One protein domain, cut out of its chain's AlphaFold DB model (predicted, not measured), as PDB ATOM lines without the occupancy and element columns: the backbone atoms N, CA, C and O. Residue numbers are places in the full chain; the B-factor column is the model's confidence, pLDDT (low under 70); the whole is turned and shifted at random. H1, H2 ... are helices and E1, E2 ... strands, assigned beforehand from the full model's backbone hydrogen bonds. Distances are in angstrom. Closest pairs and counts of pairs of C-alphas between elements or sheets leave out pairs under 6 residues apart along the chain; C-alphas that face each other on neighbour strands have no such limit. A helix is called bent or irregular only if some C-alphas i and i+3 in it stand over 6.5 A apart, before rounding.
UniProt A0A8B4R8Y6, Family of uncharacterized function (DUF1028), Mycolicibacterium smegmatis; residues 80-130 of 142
ATOM      1  N   ARG A  80     -44.509  41.852  11.290       97.88
ATOM      2  CA  ARG A  80     -43.832  43.049  11.840       97.88
ATOM      3  C   ARG A  80     -42.677  42.736  12.775       97.88
ATOM      4  O   ARG A  80     -41.886  43.624  13.064       97.88
ATOM      5  N   SER A  81     -42.567  41.496  13.232       98.44
ATOM      6  CA  SER A  81     -41.533  41.074  14.169       98.44
ATOM      7  C   SER A  81     -40.940  39.734  13.771       98.44
ATOM      8  O   SER A  81     -41.641  38.887  13.221       98.44
ATOM      9  N   ALA A  82     -39.675  39.523  14.109       98.62
ATOM     10  CA  ALA A  82     -38.995  38.245  13.963       98.62
ATOM     11  C   ALA A  82     -37.958  38.084  15.079       98.62
ATOM     12  O   ALA A  82     -37.423  39.064  15.600       98.62
ATOM     13  N   GLY A  83     -37.660  36.845  15.448       98.50
ATOM     14  CA  GLY A  83     -36.645  36.555  16.450       98.50
ATOM     15  C   GLY A  83     -36.050  35.170  16.274       98.50
ATOM     16  O   GLY A  83     -36.667  34.289  15.676       98.50
ATOM     17  N   MET A  84     -34.843  34.993  16.796       98.50
ATOM     18  CA  MET A  84     -34.107  33.735  16.756       98.50
ATOM     19  C   MET A  84     -33.324  33.562  18.052       98.50
ATOM     20  O   MET A  84     -32.598  34.462  18.469       98.50
ATOM     21  N   ILE A  85     -33.454  32.381  18.653       98.56
ATOM     22  CA  ILE A  85     -32.715  31.979  19.847       98.56
ATOM     23  C   ILE A  85     -32.066  30.626  19.561       98.56
ATOM     24  O   ILE A  85     -32.754  29.686  19.164       98.56
ATOM     25  N   VAL A  86     -30.754  30.522  19.778       98.19
ATOM     26  CA  VAL A  86     -29.981  29.282  19.626       98.19
ATOM     27  C   VAL A  86     -29.163  29.031  20.886       98.19
ATOM     28  O   VAL A  86     -28.427  29.902  21.357       98.19
ATOM     29  N   VAL A  87     -29.286  27.817  21.416       96.75
ATOM     30  CA  VAL A  87     -28.491  27.281  22.526       96.75
ATOM     31  C   VAL A  87     -27.638  26.138  21.975       96.75
ATOM     32  O   VAL A  87     -28.130  25.336  21.185       96.75
ATOM     33  N   GLU A  88     -26.371  26.075  22.381       94.88
ATOM     34  CA  GLU A  88     -25.425  25.032  21.962       94.88
ATOM     35  C   GLU A  88     -24.972  24.195  23.173       94.88
ATOM     36  O   GLU A  88     -25.780  23.550  23.833       94.88
ATOM     37  N   ASP A  89     -23.679  24.207  23.488       94.44
ATOM     38  CA  ASP A  89     -23.035  23.400  24.527       94.44
ATOM     39  C   ASP A  89     -22.891  24.138  25.875       94.44
ATOM     40  O   ASP A  89     -22.123  23.730  26.747       94.44
ATOM     41  N   VAL A  90     -23.638  25.228  26.052       95.56
ATOM     42  CA  VAL A  90     -23.721  26.028  27.281       95.56
ATOM     43  C   VAL A  90     -25.183  26.217  27.683       95.56
ATOM     44  O   VAL A  90     -26.084  26.083  26.862       95.56
ATOM     45  N   SER A  91     -25.447  26.548  28.949       94.50
ATOM     46  CA  SER A  91     -26.816  26.647  29.480       94.50
ATOM     47  C   SER A  91     -27.537  27.963  29.150       94.50
ATOM     48  O   SER A  91     -28.581  28.247  29.736       94.50
ATOM     49  N   TRP A  92     -26.970  28.797  28.281       95.88
ATOM     50  CA  TRP A  92     -27.519  30.092  27.878       95.88
ATOM     51  C   TRP A  92     -27.531  30.221  26.348       95.88
ATOM     52  O   TRP A  92     -26.766  29.526  25.674       95.88
ATOM     53  N   PRO A  93     -28.371  31.101  25.776       97.56
ATOM     54  CA  PRO A  93     -28.354  31.362  24.342       97.56
ATOM     55  C   PRO A  93     -26.999  31.898  23.880       97.56
ATOM     56  O   PRO A  93     -26.502  32.897  24.402       97.56
ATOM     57  N   VAL A  94     -26.411  31.247  22.880       97.75
ATOM     58  CA  VAL A  94     -25.220  31.750  22.174       97.75
ATOM     59  C   VAL A  94     -25.599  32.691  21.030       97.75
ATOM     60  O   VAL A  94     -24.759  33.450  20.557       97.75
ATOM     61  N   THR A  95     -26.867  32.672  20.621       98.50
ATOM     62  CA  THR A  95     -27.487  33.640  19.716       98.50
ATOM     63  C   THR A  95     -28.871  33.972  20.263       98.50
ATOM     64  O   THR A  95     -29.660  33.061  20.506       98.50
ATOM     65  N   ASP A  96     -29.159  35.256  20.464       98.44
ATOM     66  CA  ASP A  96     -30.477  35.787  20.838       98.44
ATOM     67  C   ASP A  96     -30.658  37.120  20.104       98.44
ATOM     68  O   ASP A  96     -30.057  38.134  20.465       98.44
ATOM     69  N   LEU A  97     -31.391  37.081  18.992       98.75
ATOM     70  CA  LEU A  97     -31.575  38.208  18.082       98.75
ATOM     71  C   LEU A  97     -33.062  38.490  17.916       98.75
ATOM     72  O   LEU A  97     -33.865  37.569  17.740       98.75
ATOM     73  N   ARG A  98     -33.426  39.773  17.950       98.75
ATOM     74  CA  ARG A  98     -34.818  40.219  17.924       98.75
ATOM     75  C   ARG A  98     -34.983  41.470  17.079       98.75
ATOM     76  O   ARG A  98     -34.249  42.441  17.243       98.75
ATOM     77  N   VAL A  99     -36.014  41.450  16.247       98.81
ATOM     78  CA  VAL A  99     -36.586  42.622  15.594       98.81
ATOM     79  C   VAL A  99     -38.022  42.715  16.075       98.81
ATOM     80  O   VAL A  99     -38.883  41.949  15.649       98.81
ATOM     81  N   ASP A 100     -38.271  43.622  17.015       98.62
ATOM     82  CA  ASP A 100     -39.578  43.712  17.672       98.62
ATOM     83  C   ASP A 100     -40.612  44.479  16.825       98.62
ATOM     84  O   ASP A 100     -41.813  44.280  17.008       98.62
ATOM     85  N   PHE A 101     -40.170  45.345  15.901       98.50
ATOM     86  CA  PHE A 101     -41.053  46.057  14.973       98.50
ATOM     87  C   PHE A 101     -40.291  46.618  13.759       98.50
ATOM     88  O   PHE A 101     -39.484  47.533  13.909       98.50
ATOM     89  N   ALA A 102     -40.581  46.114  12.562       98.50
ATOM     90  CA  ALA A 102     -40.044  46.599  11.289       98.50
ATOM     91  C   ALA A 102     -41.013  46.310  10.132       98.50
ATOM     92  O   ALA A 102     -42.004  45.598  10.307       98.50
ATOM     93  N   ASP A 103     -40.747  46.877   8.956       98.06
ATOM     94  CA  ASP A 103     -41.488  46.545   7.730       98.06
ATOM     95  C   ASP A 103     -40.940  45.278   7.051       98.06
ATOM     96  O   ASP A 103     -41.711  44.537   6.448       98.06
ATOM     97  N   ASP A 104     -39.640  44.992   7.207       98.25
ATOM     98  CA  ASP A 104     -38.994  43.737   6.799       98.25
ATOM     99  C   ASP A 104     -38.246  43.096   7.987       98.25
ATOM    100  O   ASP A 104     -37.015  43.104   8.054       98.25
ATOM    101  N   PRO A 105     -38.972  42.544   8.975       98.62
ATOM    102  CA  PRO A 105     -38.347  42.032  10.189       98.62
ATOM    103  C   PRO A 105     -37.448  40.811   9.953       98.62
ATOM    104  O   PRO A 105     -36.508  40.601  10.715       98.62
ATOM    105  N   ILE A 106     -37.711  39.996   8.922       98.62
ATOM    106  CA  ILE A 106     -36.882  38.822   8.601       98.62
ATOM    107  C   ILE A 106     -35.583  39.261   7.914       98.62
ATOM    108  O   ILE A 106     -34.519  38.727   8.239       98.62
ATOM    109  N   GLY A 107     -35.639  40.244   7.009       98.69
ATOM    110  CA  GLY A 107     -34.447  40.868   6.434       98.69
ATOM    111  C   GLY A 107     -33.577  41.537   7.497       98.69
ATOM    112  O   GLY A 107     -32.373  41.278   7.560       98.69
ATOM    113  N   ASP A 108     -34.190  42.303   8.400       98.81
ATOM    114  CA  ASP A 108     -33.488  42.955   9.510       98.81
ATOM    115  C   ASP A 108     -32.880  41.936  10.489       98.81
ATOM    116  O   ASP A 108     -31.742  42.101  10.935       98.81
ATOM    117  N   LEU A 109     -33.579  40.832  10.782       98.88
ATOM    118  CA  LEU A 109     -33.044  39.747  11.610       98.88
ATOM    119  C   LEU A 109     -31.825  39.087  10.950       98.88
ATOM    120  O   LEU A 109     -30.836  38.796  11.626       98.88
ATOM    121  N   ALA A 110     -31.861  38.890   9.629       98.81
ATOM    122  CA  ALA A 110     -30.712  38.391   8.882       98.81
ATOM    123  C   ALA A 110     -29.532  39.379   8.917       98.81
ATOM    124  O   ALA A 110     -28.387  38.951   9.059       98.81
ATOM    125  N   ALA A 111     -29.788  40.688   8.849       98.81
ATOM    126  CA  ALA A 111     -28.746  41.704   8.997       98.81
ATOM    127  C   ALA A 111     -28.116  41.681  10.401       98.81
ATOM    128  O   ALA A 111     -26.889  41.739  10.523       98.81
ATOM    129  N   LEU A 112     -28.922  41.516  11.458       98.75
ATOM    130  CA  LEU A 112     -28.420  41.314  12.823       98.75
ATOM    131  C   LEU A 112     -27.547  40.058  12.926       98.75
ATOM    132  O   LEU A 112     -26.489  40.096  13.559       98.75
ATOM    133  N   TRP A 113     -27.947  38.964  12.274       98.69
ATOM    134  CA  TRP A 113     -27.152  37.738  12.242       98.69
ATOM    135  C   TRP A 113     -25.780  37.954  11.597       98.69
ATOM    136  O   TRP A 113     -24.781  37.531  12.170       98.69
ATOM    137  N   GLN A 114     -25.690  38.688  10.486       98.50
ATOM    138  CA  GLN A 114     -24.401  38.988   9.844       98.50
ATOM    139  C   GLN A 114     -23.451  39.791  10.748       98.50
ATOM    140  O   GLN A 114     -22.236  39.600  10.706       98.50
ATOM    141  N   VAL A 115     -23.990  40.668  11.601       98.19
ATOM    142  CA  VAL A 115     -23.194  41.381  12.612       98.19
ATOM    143  C   VAL A 115     -22.750  40.433  13.730       98.19
ATOM    144  O   VAL A 115     -21.612  40.513  14.198       98.19
ATOM    145  N   TRP A 116     -23.637  39.542  14.173       98.12
ATOM    146  CA  TRP A 116     -23.403  38.676  15.328       98.12
ATOM    147  C   TRP A 116     -22.521  37.459  15.033       98.12
ATOM    148  O   TRP A 116     -21.650  37.132  15.840       98.12
ATOM    149  N   GLN A 117     -22.703  36.807  13.883       97.75
ATOM    150  CA  GLN A 117     -22.022  35.569  13.497       97.75
ATOM    151  C   GLN A 117     -20.509  35.578  13.781       97.75
ATOM    152  O   GLN A 117     -20.045  34.657  14.463       97.75
ATOM    153  N   PRO A 118     -19.713  36.574  13.331       96.31
ATOM    154  CA  PRO A 118     -18.267  36.558  13.566       96.31
ATOM    155  C   PRO A 118     -17.892  36.699  15.049       96.31
ATOM    156  O   PRO A 118     -16.786  36.333  15.437       96.31
ATOM    157  N   GLN A 119     -18.799  37.208  15.886       94.94
ATOM    158  CA  GLN A 119     -18.573  37.481  17.307       94.94
ATOM    159  C   GLN A 119     -19.063  36.347  18.220       94.94
ATOM    160  O   GLN A 119     -18.550  36.193  19.332       94.94
ATOM    161  N   LYS A 120     -20.026  35.536  17.757       95.50
ATOM    162  CA  LYS A 120     -20.697  34.463  18.516       95.50
ATOM    163  C   LYS A 120     -19.723  33.598  19.318       95.50
ATOM    164  O   LYS A 120     -19.878  33.424  20.529       95.50
ATOM    165  N   LYS A 121     -18.680  33.081  18.657       93.94
ATOM    166  CA  LYS A 121     -17.689  32.194  19.287       93.94
ATOM    167  C   LYS A 121     -16.912  32.898  20.398       93.94
ATOM    168  O   LYS A 121     -16.719  32.314  21.464       93.94
ATOM    169  N   ASP A 122     -16.489  34.134  20.169       92.81
ATOM    170  CA  ASP A 122     -15.682  34.882  21.130       92.81
ATOM    171  C   ASP A 122     -16.499  35.252  22.364       92.81
ATOM    172  O   ASP A 122     -16.024  35.096  23.487       92.81
ATOM    173  N   TYR A 123     -17.758  35.659  22.190       93.06
ATOM    174  CA  TYR A 123     -18.659  35.920  23.315       93.06
ATOM    175  C   TYR A 123     -18.989  34.661  24.114       93.06
ATOM    176  O   TYR A 123     -19.003  34.705  25.346       93.06
ATOM    177  N   ARG A 124     -19.167  33.521  23.440       94.69
ATOM    178  CA  ARG A 124     -19.285  32.229  24.119       94.69
ATOM    179  C   ARG A 124     -18.038  31.920  24.956       94.69
ATOM    180  O   ARG A 124     -18.172  31.560  26.122       94.69
ATOM    181  N   VAL A 125     -16.833  32.089  24.399       94.06
ATOM    182  CA  VAL A 125     -15.571  31.886  25.139       94.06
ATOM    183  C   VAL A 125     -15.479  32.836  26.331       94.06
ATOM    184  O   VAL A 125     -15.153  32.373  27.417       94.06
ATOM    185  N   ARG A 126     -15.842  34.117  26.181       92.62
ATOM    186  CA  ARG A 126     -15.868  35.093  27.289       92.62
ATOM    187  C   ARG A 126     -16.786  34.665  28.431       92.62
ATOM    188  O   ARG A 126     -16.439  34.884  29.584       92.62
ATOM    189  N   GLY A 127     -17.929  34.053  28.120       91.69
ATOM    190  CA  GLY A 127     -18.849  33.531  29.134       91.69
ATOM    191  C   GLY A 127     -18.294  32.338  29.923       91.69
ATOM    192  O   GLY A 127     -18.670  32.153  31.075       91.69
ATOM    193  N   ILE A 128     -17.396  31.544  29.325       93.88
ATOM    194  CA  ILE A 128     -16.798  30.347  29.946       93.88
ATOM    195  C   ILE A 128     -15.475  30.682  30.651       93.88
ATOM    196  O   ILE A 128     -15.276  30.321  31.808       93.88
ATOM    197  N   ASP A 129     -14.560  31.335  29.937       91.81
ATOM    198  CA  ASP A 129     -13.224  31.709  30.390       91.81
ATOM    199  C   ASP A 129     -12.798  33.040  29.738       91.81
ATOM    200  O   ASP A 129     -12.234  33.058  28.634       91.81
ATOM    201  N   PRO A 130     -13.032  34.174  30.425       88.00
ATOM    202  CA  PRO A 130     -12.656  35.498  29.942       88.00
ATOM    203  C   PRO A 130     -11.169  35.650  29.602       88.00
ATOM    204  O   PRO A 130     -10.826  36.497  28.782       88.00
TER     205      PRO A 130
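What this domain is: This is residues 80 to 130 of the 142 residues of the protein "Family of uncharacterized function (DUF1028)" of Mycolicibacterium smegmatis (UniProt A0A8B4R8Y6). A two-stranded hairpin, E1 and E2, has one long bent helix over one of its faces, and the other face is bare. The helix's first arm, H1a, packs along the hairpin, mostly on E2, and the helix then turns a corner into the shorter arm H1b near residue 94 of E2. The printed part has 51 residues with two named strands and one named helix in the order E1, E2, H1; the sheet order is E1 - E2, antiparallel, and the class is mixed, helices and strands. The whole is only just loose, close to compact, with a radius of gyration of the C-alphas of 12.2 A, and its outline is a rod spanning 39 by 19 by 13 A.

How they stand to each other: E1, residues 82 to 87, and E2, residues 93 to 99, form a hairpin of antiparallel neighbour strands, with 178 degrees between their directions. Across the pair, N 84 and O 97 are 2.9 A apart and N 99 and O 82 are 2.8 A apart, both within hydrogen-bond range. H1, residues 105 to 128, was assigned as one helix by its hydrogen bonds, but it is bent: C-alphas 118 and 121 are 7.2 A apart. Its arms are H1a, residues 105 to 118, and H1b, residues 121 to 128, and their lines stand at 71 degrees, only just about perpendicular. H1a is itself irregular, with C-alphas 115 and 118 7.0 A apart. E1 and H1a have 5 pairs of C-alphas within 8 A, the closest being those of Ala 82 and Pro 105, at 5.4 A. E2 and H1a have 9 such pairs, the closest being those of Val 99 and Pro 105, at 5.7 A. E2 and H1b have 2, the closest being those of Val 94 and Arg 124, at 6.3 A. E1 and H1b are apart. In H1b every O i to N i+4 pair is within hydrogen-bond range; in H1a 9 of 10 are.

Where its parts are: E1 begins at C-alpha 82, at (-38.995, 38.245, 13.963), and is 17.4 A long from first to last C-alpha. E2 measures 16.5 A from C-alpha 93 to C-alpha 99. H1a begins at C-alpha 105, at (-38.347, 42.032, 10.189), and measures 21.1 A. H1b measures 10.9 A and ends at C-alpha 128, at (-16.798, 30.347, 29.946).

The domain as a whole: The two C-alphas farthest apart are those of Asp 103 and Asp 129, at 39.1 A. The printed part has no cut. The links E1 to E2 and E2 to H1 are both tight, with 5 residues each. The mean pLDDT of the printed part is 96.8, and no printed residue is under 70.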